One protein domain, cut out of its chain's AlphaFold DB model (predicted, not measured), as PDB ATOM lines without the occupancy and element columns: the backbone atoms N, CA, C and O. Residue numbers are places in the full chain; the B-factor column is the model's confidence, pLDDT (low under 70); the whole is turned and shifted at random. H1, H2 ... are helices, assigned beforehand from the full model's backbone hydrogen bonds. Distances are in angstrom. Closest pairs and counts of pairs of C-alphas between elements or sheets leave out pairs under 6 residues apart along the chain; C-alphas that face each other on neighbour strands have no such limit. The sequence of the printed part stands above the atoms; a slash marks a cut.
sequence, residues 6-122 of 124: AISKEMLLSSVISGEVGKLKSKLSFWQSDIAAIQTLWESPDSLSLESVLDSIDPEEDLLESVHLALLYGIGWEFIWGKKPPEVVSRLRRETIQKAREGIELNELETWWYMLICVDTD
ATOM      1  N   ALA A   6      -4.820  18.128  51.921       75.38
ATOM      2  CA  ALA A   6      -5.702  16.963  51.878       75.38
ATOM      3  C   ALA A   6      -6.911  17.052  52.824       75.38
ATOM      4  O   ALA A   6      -8.036  16.871  52.373       75.38
ATOM      5  N   ILE A   7      -6.723  17.399  54.106       78.88
ATOM      6  CA  ILE A   7      -7.835  17.467  55.080       78.88
ATOM      7  C   ILE A   7      -8.873  18.511  54.648       78.88
ATOM      8  O   ILE A   7     -10.076  18.289  54.760       78.88
ATOM      9  N   SER A   8      -8.420  19.645  54.108       82.81
ATOM     10  CA  SER A   8      -9.330  20.699  53.640       82.81
ATOM     11  C   SER A   8     -10.145  20.236  52.423       82.81
ATOM     12  O   SER A   8     -11.352  20.474  52.362       82.81
ATOM     13  N   LYS A   9      -9.507  19.523  51.485       85.25
ATOM     14  CA  LYS A   9     -10.155  18.936  50.300       85.25
ATOM     15  C   LYS A   9     -11.148  17.832  50.679       85.25
ATOM     16  O   LYS A   9     -12.255  17.804  50.146       85.25
ATOM     17  N   GLU A  10     -10.803  16.984  51.648       87.12
ATOM     18  CA  GLU A  10     -11.689  15.942  52.184       87.12
ATOM     19  C   GLU A  10     -12.960  16.531  52.803       87.12
ATOM     20  O   GLU A  10     -14.061  16.053  52.521       87.12
ATOM     21  N   MET A  11     -12.828  17.585  53.618       84.75
ATOM     22  CA  MET A  11     -13.977  18.246  54.244       84.75
ATOM     23  C   MET A  11     -14.902  18.883  53.201       84.75
ATOM     24  O   MET A  11     -16.123  18.750  53.304       84.75
ATOM     25  N   LEU A  12     -14.331  19.537  52.183       84.50
ATOM     26  CA  LEU A  12     -15.105  20.130  51.091       84.50
ATOM     27  C   LEU A  12     -15.857  19.060  50.296       84.50
ATOM     28  O   LEU A  12     -17.073  19.178  50.148       84.50
ATOM     29  N   LEU A  13     -15.170  18.001  49.852       86.19
ATOM     30  CA  LEU A  13     -15.786  16.899  49.107       86.19
ATOM     31  C   LEU A  13     -16.885  16.202  49.904       86.19
ATOM     32  O   LEU A  13     -17.983  16.010  49.390       86.19
ATOM     33  N   SER A  14     -16.623  15.871  51.168       84.31
ATOM     34  CA  SER A  14     -17.612  15.227  52.043       84.31
ATOM     35  C   SER A  14     -18.894  16.057  52.146       84.31
ATOM     36  O   SER A  14     -19.997  15.511  52.096       84.31
ATOM     37  N   SER A  15     -18.749  17.383  52.241       80.81
ATOM     38  CA  SER A  15     -19.881  18.305  52.323       80.81
ATOM     39  C   SER A  15     -20.721  18.305  51.043       80.81
ATOM     40  O   SER A  15     -21.934  18.083  51.094       80.81
ATOM     41  N   VAL A  16     -20.088  18.480  49.876       82.94
ATOM     42  CA  VAL A  16     -20.821  18.549  48.600       82.94
ATOM     43  C   VAL A  16     -21.426  17.204  48.194       82.94
ATOM     44  O   VAL A  16     -22.554  17.174  47.703       82.94
ATOM     45  N   ILE A  17     -20.744  16.086  48.463       84.00
ATOM     46  CA  ILE A  17     -21.271  14.744  48.176       84.00
ATOM     47  C   ILE A  17     -22.506  14.462  49.038       84.00
ATOM     48  O   ILE A  17     -23.494  13.944  48.523       84.00
ATOM     49  N   SER A  18     -22.500  14.836  50.322       79.31
ATOM     50  CA  SER A  18     -23.680  14.679  51.189       79.31
ATOM     51  C   SER A  18     -24.909  15.395  50.607       79.31
ATOM     52  O   SER A  18     -26.013  14.840  50.585       79.31
ATOM     53  N   GLY A  19     -24.704  16.586  50.031       73.50
ATOM     54  CA  GLY A  19     -25.738  17.321  49.303       73.50
ATOM     55  C   GLY A  19     -26.297  16.560  48.094       73.50
ATOM     56  O   GLY A  19     -27.515  16.514  47.911       73.50
ATOM     57  N   GLU A  20     -25.443  15.924  47.288       78.06
ATOM     58  CA  GLU A  20     -25.873  15.118  46.134       78.06
ATOM     59  C   GLU A  20     -26.593  13.826  46.548       78.06
ATOM     60  O   GLU A  20     -27.647  13.485  46.009       78.06
ATOM     61  N   VAL A  21     -26.093  13.141  47.575       72.81
ATOM     62  CA  VAL A  21     -26.706  11.923  48.132       72.81
ATOM     63  C   VAL A  21     -28.087  12.223  48.708       72.81
ATOM     64  O   VAL A  21     -29.022  11.440  48.525       72.81
ATOM     65  N   GLY A  22     -28.260  13.394  49.330       67.25
ATOM     66  CA  GLY A  22     -29.561  13.884  49.782       67.25
ATOM     67  C   GLY A  22     -30.613  13.916  48.666       67.25
ATOM     68  O   GLY A  22     -31.784  13.623  48.923       67.25
ATOM     69  N   LYS A  23     -30.208  14.169  47.413       68.50
ATOM     70  CA  LYS A  23     -31.099  14.134  46.237       68.50
ATOM     71  C   LYS A  23     -31.466  12.706  45.815       68.50
ATOM     72  O   LYS A  23     -32.537  12.498  45.249       68.50
ATOM     73  N   LEU A  24     -30.624  11.713  46.121       65.06
ATOM     74  CA  LEU A  24     -30.870  10.288  45.852       65.06
ATOM     75  C   LEU A  24     -31.653   9.573  46.961       65.06
ATOM     76  O   LEU A  24     -31.960   8.390  46.816       65.06
ATOM     77  N   LYS A  25     -32.017  10.264  48.048       64.69
ATOM     78  CA  LYS A  25     -32.656   9.669  49.233       64.69
ATOM     79  C   LYS A  25     -33.864   8.780  48.908       64.69
ATOM     80  O   LYS A  25     -34.009   7.713  49.495       64.69
ATOM     81  N   SER A  26     -34.703   9.173  47.946       60.81
ATOM     82  CA  SER A  26     -35.851   8.361  47.513       60.81
ATOM     83  C   SER A  26     -35.433   7.058  46.819       60.81
ATOM     84  O   SER A  26     -36.025   6.016  47.087       60.81
ATOM     85  N   LYS A  27     -34.378   7.075  45.995       60.50
ATOM     86  CA  LYS A  27     -33.833   5.876  45.335       60.50
ATOM     87  C   LYS A  27     -33.113   4.955  46.320       60.50
ATOM     88  O   LYS A  27     -33.321   3.752  46.284       60.50
ATOM     89  N   LEU A  28     -32.323   5.509  47.237       61.34
ATOM     90  CA  LEU A  28     -31.622   4.719  48.255       61.34
ATOM     91  C   LEU A  28     -32.600   4.020  49.208       61.34
ATOM     92  O   LEU A  28     -32.428   2.841  49.514       61.34
ATOM     93  N   SER A  29     -33.690   4.705  49.578       60.12
ATOM     94  CA  SER A  29     -34.766   4.107  50.379       60.12
ATOM     95  C   SER A  29     -35.479   2.950  49.669       60.12
ATOM     96  O   SER A  29     -35.880   1.989  50.321       60.12
ATOM     97  N   PHE A  30     -35.591   2.992  48.334       56.00
ATOM     98  CA  PHE A  30     -36.163   1.900  47.540       56.00
ATOM     99  C   PHE A  30     -35.304   0.627  47.614       56.00
ATOM    100  O   PHE A  30     -35.846  -0.472  47.705       56.00
ATOM    101  N   TRP A  31     -33.978   0.775  47.666       52.56
ATOM    102  CA  TRP A  31     -33.020  -0.331  47.787       52.56
ATOM    103  C   TRP A  31     -32.737  -0.768  49.230       52.56
ATOM    104  O   TRP A  31     -31.858  -1.599  49.449       52.56
ATOM    105  N   GLN A  32     -33.445  -0.211  50.223       57.19
ATOM    106  CA  GLN A  32     -33.198  -0.449  51.657       57.19
ATOM    107  C   GLN A  32     -31.728  -0.237  52.065       57.19
ATOM    108  O   GLN A  32     -31.243  -0.825  53.028       57.19
ATOM    109  N   SER A  33     -31.000   0.597  51.318       55.88
ATOM    110  CA  SER A  33     -29.626   0.965  51.640       55.88
ATOM    111  C   SER A  33     -29.668   2.210  52.515       55.88
ATOM    112  O   SER A  33     -29.701   3.336  52.012       55.88
ATOM    113  N   ASP A  34     -29.717   2.009  53.832       53.28
ATOM    114  CA  ASP A  34     -29.587   3.091  54.810       53.28
ATOM    115  C   ASP A  34     -28.138   3.585  54.822       53.28
ATOM    116  O   ASP A  34     -27.289   3.141  55.594       53.28
ATOM    117  N   ILE A  35     -27.839   4.514  53.919       54.69
ATOM    118  CA  ILE A  35     -26.587   5.256  53.948       54.69
ATOM    119  C   ILE A  35     -26.698   6.272  55.082       54.69
ATOM    120  O   ILE A  35     -27.483   7.223  55.002       54.69
ATOM    121  N   ALA A  36     -25.917   6.070  56.145       51.38
ATOM    122  CA  ALA A  36     -25.775   7.058  57.202       51.38
ATOM    123  C   ALA A  36     -25.308   8.378  56.573       51.38
ATOM    124  O   ALA A  36     -24.281   8.432  55.898       51.38
ATOM    125  N   ALA A  37     -26.108   9.432  56.736       47.62
ATOM    126  CA  ALA A  37     -25.806  10.737  56.173       47.62
ATOM    127  C   ALA A  37     -24.426  11.200  56.661       47.62
ATOM    128  O   ALA A  37     -24.202  11.307  57.868       47.62
ATOM    129  N   ILE A  38     -23.521  11.498  55.726       50.50
ATOM    130  CA  ILE A  38     -22.273  12.192  56.038       50.50
ATOM    131  C   ILE A  38     -22.672  13.522  56.679       50.50
ATOM    132  O   ILE A  38     -23.319  14.352  56.035       50.50
ATOM    133  N   GLN A  39     -22.343  13.696  57.960       46.31
ATOM    134  CA  GLN A  39     -22.659  14.910  58.705       46.31
ATOM    135  C   GLN A  39     -21.962  16.103  58.043       46.31
ATOM    136  O   GLN A  39     -20.748  16.280  58.141       46.31
ATOM    137  N   THR A  40     -22.742  16.929  57.356       45.62
ATOM    138  CA  THR A  40     -22.311  18.202  56.786       45.62
ATOM    139  C   THR A  40     -22.098  19.202  57.918       45.62
ATOM    140  O   THR A  40     -23.046  19.704  58.511       45.62
ATOM    141  N   LEU A  41     -20.835  19.495  58.240       44.06
ATOM    142  CA  LEU A  41     -20.476  20.495  59.258       44.06
ATOM    143  C   LEU A  41     -20.700  21.948  58.795       44.06
ATOM    144  O   LEU A  41     -20.596  22.855  59.618       44.06
ATOM    145  N   TRP A  42     -20.980  22.191  57.509       43.03
ATOM    146  CA  TRP A  42     -21.063  23.536  56.929       43.03
ATOM    147  C   TRP A  42     -22.105  23.633  55.808       43.03
ATOM    148  O   TRP A  42     -21.975  22.971  54.780       43.03
ATOM    149  N   GLU A  43     -23.087  24.521  55.978       43.59
ATOM    150  CA  GLU A  43     -24.000  24.986  54.927       43.59
ATOM    151  C   GLU A  43     -23.519  26.374  54.453       43.59
ATOM    152  O   GLU A  43     -23.629  27.361  55.180       43.59
ATOM    153  N   SER A  44     -22.911  26.453  53.265       41.34
ATOM    154  CA  SER A  44     -22.488  27.722  52.642       41.34
ATOM    155  C   SER A  44     -23.621  28.302  51.779       41.34
ATOM    156  O   SER A  44     -24.265  27.536  51.060       41.34
ATOM    157  N   PRO A  45     -23.861  29.631  51.796       41.47
ATOM    158  CA  PRO A  45     -24.872  30.285  50.958       41.47
ATOM    159  C   PRO A  45     -24.515  30.290  49.462       41.47
ATOM    160  O   PRO A  45     -25.418  30.321  48.629       41.47
ATOM    161  N   ASP A  46     -23.227  30.196  49.119       49.62
ATOM    162  CA  ASP A  46     -22.776  29.872  47.766       49.62
ATOM    163  C   ASP A  46     -22.613  28.352  47.682       49.62
ATOM    164  O   ASP A  46     -21.687  27.784  48.275       49.62
ATOM    165  N   SER A  47     -23.538  27.673  46.998       60.88
ATOM    166  CA  SER A  47     -23.446  26.228  46.797       60.88
ATOM    167  C   SER A  47     -22.299  25.937  45.830       60.88
ATOM    168  O   SER A  47     -22.472  26.024  44.612       60.88
ATOM    169  N   LEU A  48     -21.119  25.608  46.358       69.81
ATOM    170  CA  LEU A  48     -20.053  25.008  45.559       69.81
ATOM    171  C   LEU A  48     -20.625  23.766  44.872       69.81
ATOM    172  O   LEU A  48     -21.154  22.874  45.537       69.81
ATOM    173  N   SER A  49     -20.568  23.723  43.540       83.88
ATOM    174  CA  SER A  49     -21.015  22.544  42.806       83.88
ATOM    175  C   SER A  49     -19.996  21.424  42.986       83.88
ATOM    176  O   SER A  49     -18.792  21.684  43.058       83.88
ATOM    177  N   LEU A  50     -20.458  20.173  43.013       85.81
ATOM    178  CA  LEU A  50     -19.567  19.015  43.085       85.81
ATOM    179  C   LEU A  50     -18.513  19.041  41.968       85.81
ATOM    180  O   LEU A  50     -17.339  18.815  42.236       85.81
ATOM    181  N   GLU A  51     -18.913  19.405  40.748       87.12
ATOM    182  CA  GLU A  51     -17.999  19.575  39.611       87.12
ATOM    183  C   GLU A  51     -16.881  20.576  39.914       87.12
ATOM    184  O   GLU A  51     -15.716  20.259  39.710       87.12
ATOM    185  N   SER A  52     -17.206  21.744  40.484       86.94
ATOM    186  CA  SER A  52     -16.192  22.754  40.816       86.94
ATOM    187  C   SER A  52     -15.193  22.279  41.876       86.94
ATOM    188  O   SER A  52     -14.017  22.629  41.818       86.94
ATOM    189  N   VAL A  53     -15.647  21.460  42.831       88.81
ATOM    190  CA  VAL A  53     -14.773  20.884  43.861       88.81
ATOM    191  C   VAL A  53     -13.895  19.788  43.260       88.81
ATOM    192  O   VAL A  53     -12.696  19.774  43.527       88.81
ATOM    193  N   LEU A  54     -14.450  18.914  42.416       90.44
ATOM    194  CA  LEU A  54     -13.682  17.875  41.723       90.44
ATOM    195  C   LEU A  54     -12.625  18.473  40.783       90.44
ATOM    196  O   LEU A  54     -11.501  17.979  40.762       90.44
ATOM    197  N   ASP A  55     -12.949  19.552  40.066       89.50
ATOM    198  CA  ASP A  55     -12.017  20.256  39.172       89.50
ATOM    199  C   ASP A  55     -10.874  20.954  39.934       89.50
ATOM    200  O   ASP A  55      -9.827  21.245  39.361       89.50
ATOM    201  N   SER A  56     -11.056  21.230  41.231       88.50
ATOM    202  CA  SER A  56     -10.028  21.840  42.090       88.50
ATOM    203  C   SER A  56      -9.007  20.844  42.656       88.50
ATOM    204  O   SER A  56      -8.059  21.252  43.333       88.50
ATOM    205  N   ILE A  57      -9.214  19.548  42.416       89.19
ATOM    206  CA  ILE A  57      -8.379  18.458  42.920       89.19
ATOM    207  C   ILE A  57      -7.624  17.858  41.741       89.19
ATOM    208  O   ILE A  57      -8.236  17.394  40.780       89.19
ATOM    209  N   ASP A  58      -6.299  17.847  41.836       88.62
ATOM    210  CA  ASP A  58      -5.440  17.185  40.868       88.62
ATOM    211  C   ASP A  58      -5.418  15.675  41.162       88.62
ATOM    212  O   ASP A  58      -4.892  15.247  42.195       88.62
ATOM    213  N   PRO A  59      -5.987  14.835  40.281       86.31
ATOM    214  CA  PRO A  59      -6.078  13.405  40.522       86.31
ATOM    215  C   PRO A  59      -4.714  12.693  40.570       86.31
ATOM    216  O   PRO A  59      -4.635  11.599  41.133       86.31
ATOM    217  N   GLU A  60      -3.664  13.259  39.966       84.31
ATOM    218  CA  GLU A  60      -2.332  12.643  39.896       84.31
ATOM    219  C   GLU A  60      -1.470  12.971  41.119       84.31
ATOM    220  O   GLU A  60      -0.668  12.133  41.537       84.31
ATOM    221  N   GLU A  61      -1.666  14.146  41.720       85.50
ATOM    222  CA  GLU A  61      -0.902  14.591  42.890       85.50
ATOM    223  C   GLU A  61      -1.675  14.382  44.198       85.50
ATOM    224  O   GLU A  61      -1.181  13.728  45.119       85.50
ATOM    225  N   ASP A  62      -2.915  14.871  44.279       86.00
ATOM    226  CA  ASP A  62      -3.642  14.968  45.549       86.00
ATOM    227  C   ASP A  62      -4.129  13.612  46.066       86.00
ATOM    228  O   ASP A  62      -4.164  13.363  47.272       86.00
ATOM    229  N   LEU A  63      -4.509  12.701  45.167       86.31
ATOM    230  CA  LEU A  63      -5.074  11.405  45.566       86.31
ATOM    231  C   LEU A  63      -4.026  10.444  46.131       86.31
ATOM    232  O   LEU A  63      -4.379   9.448  46.763       86.31
ATOM    233  N   LEU A  64      -2.741  10.737  45.921       83.69
ATOM    234  CA  LEU A  64      -1.643   9.999  46.538       83.69
ATOM    235  C   LEU A  64      -1.444  10.396  48.007       83.69
ATOM    236  O   LEU A  64      -0.850   9.627  48.764       83.69
ATOM    237  N   GLU A  65      -1.949  11.561  48.424       83.12
ATOM    238  CA  GLU A  65      -1.796  12.060  49.793       83.12
ATOM    239  C   GLU A  65      -2.709  11.334  50.791       83.12
ATOM    240  O   GLU A  65      -2.361  11.212  51.968       83.12
ATOM    241  N   SER A  66      -3.876  10.852  50.346       86.62
ATOM    242  CA  SER A  66      -4.860  10.205  51.218       86.62
ATOM    243  C   SER A  66      -5.759   9.222  50.472       86.62
ATOM    244  O   SER A  66      -6.471   9.575  49.532       86.62
ATOM    245  N   VAL A  67      -5.810   7.984  50.978       86.12
ATOM    246  CA  VAL A  67      -6.766   6.961  50.523       86.12
ATOM    247  C   VAL A  67      -8.205   7.426  50.745       86.12
ATOM    248  O   VAL A  67      -9.070   7.177  49.909       86.12
ATOM    249  N   HIS A  68      -8.469   8.131  51.848       89.00
ATOM    250  CA  HIS A  68      -9.802   8.632  52.162       89.00
ATOM    251  C   HIS A  68     -10.247   9.700  51.152       89.00
ATOM    252  O   HIS A  68     -11.352   9.618  50.616       89.00
ATOM    253  N   LEU A  69      -9.357  10.639  50.808       90.25
ATOM    254  CA  LEU A  69      -9.596  11.625  49.751       90.25
ATOM    255  C   LEU A  69      -9.853  10.953  48.398       90.25
ATOM    256  O   LEU A  69     -10.791  11.331  47.703       90.25
ATOM    257  N   ALA A  70      -9.065   9.935  48.044       91.19
ATOM    258  CA  ALA A  70      -9.224   9.195  46.794       91.19
ATOM    259  C   ALA A  70     -10.582   8.490  46.682       91.19
ATOM    260  O   ALA A  70     -11.214   8.532  45.626       91.19
ATOM    261  N   LEU A  71     -11.055   7.888  47.774       91.94
ATOM    262  CA  LEU A  71     -12.371   7.258  47.834       91.94
ATOM    263  C   LEU A  71     -13.497   8.300  47.734       91.94
ATOM    264  O   LEU A  71     -14.401   8.124  46.923       91.94
ATOM    265  N   LEU A  72     -13.424   9.410  48.482       91.81
ATOM    266  CA  LEU A  72     -14.402  10.506  48.388       91.81
ATOM    267  C   LEU A  72     -14.461  11.093  46.977       91.81
ATOM    268  O   LEU A  72     -15.541  11.302  46.428       91.81
ATOM    269  N   TYR A  73     -13.300  11.333  46.372       92.81
ATOM    270  CA  TYR A  73     -13.198  11.828  45.007       92.81
ATOM    271  C   TYR A  73     -13.856  10.857  44.017       92.81
ATOM    272  O   TYR A  73     -14.643  11.276  43.169       92.81
ATOM    273  N   GLY A  74     -13.603   9.553  44.169       92.62
ATOM    274  CA  GLY A  74     -14.245   8.507  43.378       92.62
ATOM    275  C   GLY A  74     -15.765   8.470  43.533       92.62
ATOM    276  O   GLY A  74     -16.475   8.425  42.532       92.62
ATOM    277  N   ILE A  75     -16.270   8.587  44.762       91.38
ATOM    278  CA  ILE A  75     -17.708   8.678  45.038       91.38
ATOM    279  C   ILE A  75     -18.326   9.897  44.353       91.38
ATOM    280  O   ILE A  75     -19.383   9.779  43.737       91.38
ATOM    281  N   GLY A  76     -17.669  11.057  44.425       90.44
ATOM    282  CA  GLY A  76     -18.122  12.263  43.735       90.44
ATOM    283  C   GLY A  76     -18.287  12.041  42.230       90.44
ATOM    284  O   GLY A  76     -19.275  12.473  41.639       90.44
ATOM    285  N   TRP A  77     -17.377  11.294  41.607       92.00
ATOM    286  CA  TRP A  77     -17.453  10.988  40.180       92.00
ATOM    287  C   TRP A  77     -18.657  10.132  39.768       92.00
ATOM    288  O   TRP A  77     -19.085  10.254  38.623       92.00
ATOM    289  N   GLU A  78     -19.266   9.349  40.667       88.88
ATOM    290  CA  GLU A  78     -20.503   8.608  40.349       88.88
ATOM    291  C   GLU A  78     -21.709   9.553  40.134       88.88
ATOM    292  O   GLU A  78     -22.704   9.184  39.513       88.88
ATOM    293  N   PHE A  79     -21.620  10.808  40.587       84.94
ATOM    294  CA  PHE A  79     -22.649  11.832  40.366       84.94
ATOM    295  C   PHE A  79     -22.396  12.692  39.120       84.94
ATOM    296  O   PHE A  79     -23.236  13.521  38.766       84.94
ATOM    297  N   ILE A  80     -21.254  12.523  38.443       85.94
ATOM    298  CA  ILE A  80     -20.902  13.295  37.248       85.94
ATOM    299  C   ILE A  80     -21.248  12.494  35.994       85.94
ATOM    300  O   ILE A  80     -20.558  11.548  35.616       85.94
ATOM    301  N   TRP A  81     -22.318  12.890  35.309       81.62
ATOM    302  CA  TRP A  81     -22.829  12.158  34.149       81.62
ATOM    303  C   TRP A  81     -22.324  12.721  32.819       81.62
ATOM    304  O   TRP A  81     -22.118  13.923  32.658       81.62
ATOM    305  N   GLY A  82     -22.142  11.841  31.830       80.31
ATOM    306  CA  GLY A  82     -21.736  12.225  30.472       80.31
ATOM    307  C   GLY A  82     -20.269  12.655  30.327       80.31
ATOM    308  O   GLY A  82     -19.862  13.043  29.232       80.31
ATOM    309  N   LYS A  83     -19.463  12.560  31.393       84.88
ATOM    310  CA  LYS A  83     -18.015  12.809  31.379       84.88
ATOM    311  C   LYS A  83     -17.257  11.531  31.732       84.88
ATOM    312  O   LYS A  83     -17.720  10.720  32.528       84.88
ATOM    313  N   LYS A  84     -16.080  11.348  31.129       85.88
ATOM    314  CA  LYS A  84     -15.193  10.228  31.457       85.88
ATOM    315  C   LYS A  84     -14.449  10.548  32.766       85.88
ATOM    316  O   LYS A  84     -13.784  11.585  32.796       85.88
ATOM    317  N   PRO A  85     -14.502   9.686  33.798       88.94
ATOM    318  CA  PRO A  85     -13.735   9.902  35.018       88.94
ATOM    319  C   PRO A  85     -12.224   9.735  34.762       88.94
ATOM    320  O   PRO A  85     -11.830   9.008  33.838       88.94
ATOM    321  N   PRO A  86     -11.359  10.350  35.589       89.75
ATOM    322  CA  PRO A  86      -9.918  10.126  35.554       89.75
ATOM    323  C   PRO A  86      -9.557   8.636  35.661       89.75
ATOM    324  O   PRO A  86     -10.261   7.846  36.298       89.75
ATOM    325  N   GLU A  87      -8.434   8.224  35.061       89.94
ATOM    326  CA  GLU A  87      -8.045   6.802  35.033       89.94
ATOM    327  C   GLU A  87      -7.791   6.250  36.443       89.94
ATOM    328  O   GLU A  87      -8.123   5.099  36.724       89.94
ATOM    329  N   VAL A  88      -7.276   7.078  37.356       88.62
ATOM    330  CA  VAL A  88      -7.097   6.709  38.768       88.62
ATOM    331  C   VAL A  88      -8.421   6.334  39.435       88.62
ATOM    332  O   VAL A  88      -8.483   5.310  40.111       88.62
ATOM    333  N   VAL A  89      -9.499   7.078  39.170       89.94
ATOM    334  CA  VAL A  89     -10.845   6.770  39.674       89.94
ATOM    335  C   VAL A  89     -11.357   5.478  39.053       89.94
ATOM    336  O   VAL A  89     -11.830   4.596  39.763       89.94
ATOM    337  N   SER A  90     -11.193   5.318  37.736       90.88
ATOM    338  CA  SER A  90     -11.585   4.091  37.030       90.88
ATOM    339  C   SER A  90     -10.871   2.854  37.585       90.88
ATOM    340  O   SER A  90     -11.474   1.788  37.716       90.88
ATOM    341  N   ARG A  91      -9.587   2.986  37.931       92.06
ATOM    342  CA  ARG A  91      -8.797   1.932  38.571       92.06
ATOM    343  C   ARG A  91      -9.311   1.621  39.975       92.06
ATOM    344  O   ARG A  91      -9.621   0.463  40.232       92.06
ATOM    345  N   LEU A  92      -9.455   2.631  40.831       92.31
ATOM    346  CA  LEU A  92      -9.948   2.467  42.203       92.31
ATOM    347  C   LEU A  92     -11.342   1.828  42.232       92.31
ATOM    348  O   LEU A  92     -11.569   0.877  42.970       92.31
ATOM    349  N   ARG A  93     -12.238   2.254  41.336       93.12
ATOM    350  CA  ARG A  93     -13.569   1.659  41.167       93.12
ATOM    351  C   ARG A  93     -13.492   0.157  40.873       93.12
ATOM    352  O   ARG A  93     -14.213  -0.631  41.483       93.12
ATOM    353  N   ARG A  94     -12.610  -0.264  39.953       94.19
ATOM    354  CA  ARG A  94     -12.384  -1.692  39.646       94.19
ATOM    355  C   ARG A  94     -11.843  -2.451  40.858       94.19
ATOM    356  O   ARG A  94     -12.310  -3.557  41.116       94.19
ATOM    357  N   GLU A  95     -10.904  -1.862  41.593       94.12
ATOM    358  CA  GLU A  95     -10.323  -2.458  42.802       94.12
ATOM    359  C   GLU A  95     -11.377  -2.654  43.900       94.12
ATOM    360  O   GLU A  95     -11.477  -3.747  44.452       94.12
ATOM    361  N   THR A  96     -12.222  -1.652  44.170       93.75
ATOM    362  CA  THR A  96     -13.320  -1.754  45.147       93.75
ATOM    363  C   THR A  96     -14.303  -2.867  44.776       93.75
ATOM    364  O   THR A  96     -14.646  -3.696  45.621       93.75
ATOM    365  N   ILE A  97     -14.707  -2.952  43.503       93.31
ATOM    366  CA  ILE A  97     -15.581  -4.031  43.013       93.31
ATOM    367  C   ILE A  97     -14.906  -5.398  43.168       93.31
ATOM    368  O   ILE A  97     -15.553  -6.372  43.553       93.31
ATOM    369  N   GLN A  98     -13.615  -5.494  42.848       95.38
ATOM    370  CA  GLN A  98     -12.873  -6.745  42.952       95.38
ATOM    371  C   GLN A  98     -12.769  -7.213  44.406       95.38
ATOM    372  O   GLN A  98     -13.097  -8.365  44.681       95.38
ATOM    373  N   LYS A  99     -12.417  -6.317  45.338       94.56
ATOM    374  CA  LYS A  99     -12.389  -6.619  46.777       94.56
ATOM    375  C   LYS A  99     -13.729  -7.175  47.258       94.56
ATOM    376  O   LYS A  99     -13.756  -8.230  47.887       94.56
ATOM    377  N   ALA A 100     -14.835  -6.524  46.885       92.38
ATOM    378  CA  ALA A 100     -16.180  -6.976  47.239       92.38
ATOM    379  C   ALA A 100     -16.477  -8.394  46.715       92.38
ATOM    380  O   ALA A 100     -17.013  -9.233  47.436       92.38
ATOM    381  N   ARG A 101     -16.100  -8.680  45.462       91.38
ATOM    382  CA  ARG A 101     -16.315  -9.991  44.821       91.38
ATOM    383  C   ARG A 101     -15.466 -11.104  45.421       91.38
ATOM    384  O   ARG A 101     -15.908 -12.247  45.462       91.38
ATOM    385  N   GLU A 102     -14.260 -10.777  45.863       95.81
ATOM    386  CA  GLU A 102     -13.335 -11.717  46.500       95.81
ATOM    387  C   GLU A 102     -13.651 -11.939  47.988       95.81
ATOM    388  O   GLU A 102     -13.024 -12.780  48.628       95.81
ATOM    389  N   GLY A 103     -14.638 -11.223  48.543       91.31
ATOM    390  CA  GLY A 103     -14.990 -11.293  49.962       91.31
ATOM    391  C   GLY A 103     -13.951 -10.635  50.873       91.31
ATOM    392  O   GLY A 103     -13.885 -10.962  52.057       91.31
ATOM    393  N   ILE A 104     -13.130  -9.733  50.328       95.25
ATOM    394  CA  ILE A 104     -12.194  -8.917  51.102       95.25
ATOM    395  C   ILE A 104     -12.999  -7.853  51.849       95.25
ATOM    396  O   ILE A 104     -13.870  -7.203  51.269       95.25
ATOM    397  N   GLU A 105     -12.697  -7.675  53.134       93.69
ATOM    398  CA  GLU A 105     -13.340  -6.664  53.970       93.69
ATOM    399  C   GLU A 105     -13.112  -5.262  53.388       93.69
ATOM    400  O   GLU A 105     -11.977  -4.843  53.148       93.69
ATOM    401  N   LEU A 106     -14.215  -4.558  53.138       91.38
ATOM    402  CA  LEU A 106     -14.221  -3.169  52.703       91.38
ATOM    403  C   LEU A 106     -14.299  -2.268  53.929       91.38
ATOM    404  O   LEU A 106     -15.063  -2.538  54.857       91.38
ATOM    405  N   ASN A 107     -13.568  -1.156  53.913       92.19
ATOM    406  CA  ASN A 107     -13.803  -0.118  54.910       92.19
ATOM    407  C   ASN A 107     -15.172   0.562  54.692       92.19
ATOM    408  O   ASN A 107     -15.855   0.327  53.691       92.19
ATOM    409  N   GLU A 108     -15.589   1.408  55.634       88.94
ATOM    410  CA  GLU A 108     -16.899   2.075  55.596       88.94
ATOM    411  C   GLU A 108     -17.125   2.855  54.290       88.94
ATOM    412  O   GLU A 108     -18.167   2.722  53.648       88.94
ATOM    413  N   LEU A 109     -16.118   3.608  53.846       88.94
ATOM    414  CA  LEU A 109     -16.213   4.451  52.660       88.94
ATOM    415  C   LEU A 109     -16.158   3.638  51.355       88.94
ATOM    416  O   LEU A 109     -16.875   3.944  50.406       88.94
ATOM    417  N   GLU A 110     -15.367   2.565  51.315       92.06
ATOM    418  CA  GLU A 110     -15.365   1.594  50.213       92.06
ATOM    419  C   GLU A 110     -16.704   0.864  50.096       92.06
ATOM    420  O   GLU A 110     -17.217   0.698  48.992       92.06
ATOM    421  N   THR A 111     -17.283   0.453  51.228       90.62
ATOM    422  CA  THR A 111     -18.612  -0.168  51.281       90.62
ATOM    423  C   THR A 111     -19.650   0.792  50.727       90.62
ATOM    424  O   THR A 111     -20.495   0.412  49.916       90.62
ATOM    425  N   TRP A 112     -19.559   2.060  51.122       87.19
ATOM    426  CA  TRP A 112     -20.461   3.086  50.643       87.19
ATOM    427  C   TRP A 112     -20.351   3.326  49.138       87.19
ATOM    428  O   TRP A 112     -21.363   3.299  48.433       87.19
ATOM    429  N   TRP A 113     -19.129   3.486  48.630       91.75
ATOM    430  CA  TRP A 113     -18.897   3.638  47.199       91.75
ATOM    431  C   TRP A 113     -19.383   2.414  46.420       91.75
ATOM    432  O   TRP A 113     -20.063   2.562  45.409       91.75
ATOM    433  N   TYR A 114     -19.119   1.203  46.919       90.56
ATOM    434  CA  TYR A 114     -19.600  -0.033  46.308       90.56
ATOM    435  C   TYR A 114     -21.131  -0.093  46.229       90.56
ATOM    436  O   TYR A 114     -21.671  -0.462  45.189       90.56
ATOM    437  N   MET A 115     -21.845   0.318  47.282       85.81
ATOM    438  CA  MET A 115     -23.309   0.403  47.241       85.81
ATOM    439  C   MET A 115     -23.793   1.390  46.174       85.81
ATOM    440  O   MET A 115     -24.702   1.055  45.418       85.81
ATOM    441  N   LEU A 116     -23.177   2.574  46.071       85.38
ATOM    442  CA  LEU A 116     -23.519   3.557  45.035       85.38
ATOM    443  C   LEU A 116     -23.272   3.011  43.626       85.38
ATOM    444  O   LEU A 116     -24.152   3.123  42.775       85.38
ATOM    445  N   ILE A 117     -22.127   2.355  43.411       87.38
ATOM    446  CA  ILE A 117     -21.794   1.673  42.155       87.38
ATOM    447  C   ILE A 117     -22.899   0.682  41.786       87.38
ATOM    448  O   ILE A 117     -23.387   0.722  40.662       87.38
ATOM    449  N   CYS A 118     -23.306  -0.180  42.723       82.38
ATOM    450  CA  CYS A 118     -24.338  -1.189  42.488       82.38
ATOM    451  C   CYS A 118     -25.694  -0.562  42.142       82.38
ATOM    452  O   CYS A 118     -26.342  -0.992  41.189       82.38
ATOM    453  N   VAL A 119     -26.101   0.474  42.883       74.06
ATOM    454  CA  VAL A 119     -27.370   1.185  42.665       74.06
ATOM    455  C   VAL A 119     -27.406   1.883  41.302       74.06
ATOM    456  O   VAL A 119     -28.468   1.936  40.682       74.06
ATOM    457  N   ASP A 120     -26.275   2.406  40.827       65.69
ATOM    458  CA  ASP A 120     -26.185   3.066  39.520       65.69
ATOM    459  C   ASP A 120     -26.077   2.059  38.355       65.69
ATOM    460  O   ASP A 120     -26.635   2.286  37.282       65.69
ATOM    461  N   THR A 121     -25.446   0.894  38.566       49.62
ATOM    462  CA  THR A 121     -25.297  -0.141  37.523       49.62
ATOM    463  C   THR A 121     -26.582  -0.876  37.127       49.62
ATOM    464  O   THR A 121     -26.581  -1.512  36.078       49.62
ATOM    465  N   ASP A 122     -27.672  -0.777  37.895       35.62
ATOM    466  CA  ASP A 122     -28.933  -1.494  37.616       35.62
ATOM    467  C   ASP A 122     -29.994  -0.661  36.855       35.62
ATOM    468  O   ASP A 122     -31.141  -1.093  36.720       35.62
TER     469      ASP A 122
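Overview. This is residues 6 to 122 of the 124 residues of an uncharacterized protein of Candidatus Collierbacteria bacterium GW2011_GWC2_44_18 (UniProt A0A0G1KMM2). Helix H3 sits in the middle, crossed by kinked H1 on one side and H4 on the other, with H5 alongside; a long loop, residues 31 to 49, folds back from H1 to H2. The 117 printed residues, with five named helices, H1 to H5, and no named strand, are all helix in class and compact, with radius of gyration of the C-alphas 13.8 A and spans 41 by 34 by 27 A.

Arrangement. H1, residues 6 to 30, has a kink of 65 degrees near residue 24. H1 and H2, residues 50 to 55, form a hairpin, closest at C-alphas 16 and 50, 5.7 A. H3, residues 67 to 77, touches H5, residues 108 to 121, at C-alphas 75 and 113, 5.6 A; H4, residues 87 to 102, touches H3. O i to N i+4 pairs within hydrogen-bond range: every one in H2 to H5, 18 of 21 in H1.

Along the chain. H1, 34.3 A long, begins at (-5.702, 16.963, 51.878); H5 ends at (-25.297, -0.141, 37.523).

Size, cuts and confidence. The printed part has no cut; pLDDT is under 70 at residues 22 to 48 and 120 to 122.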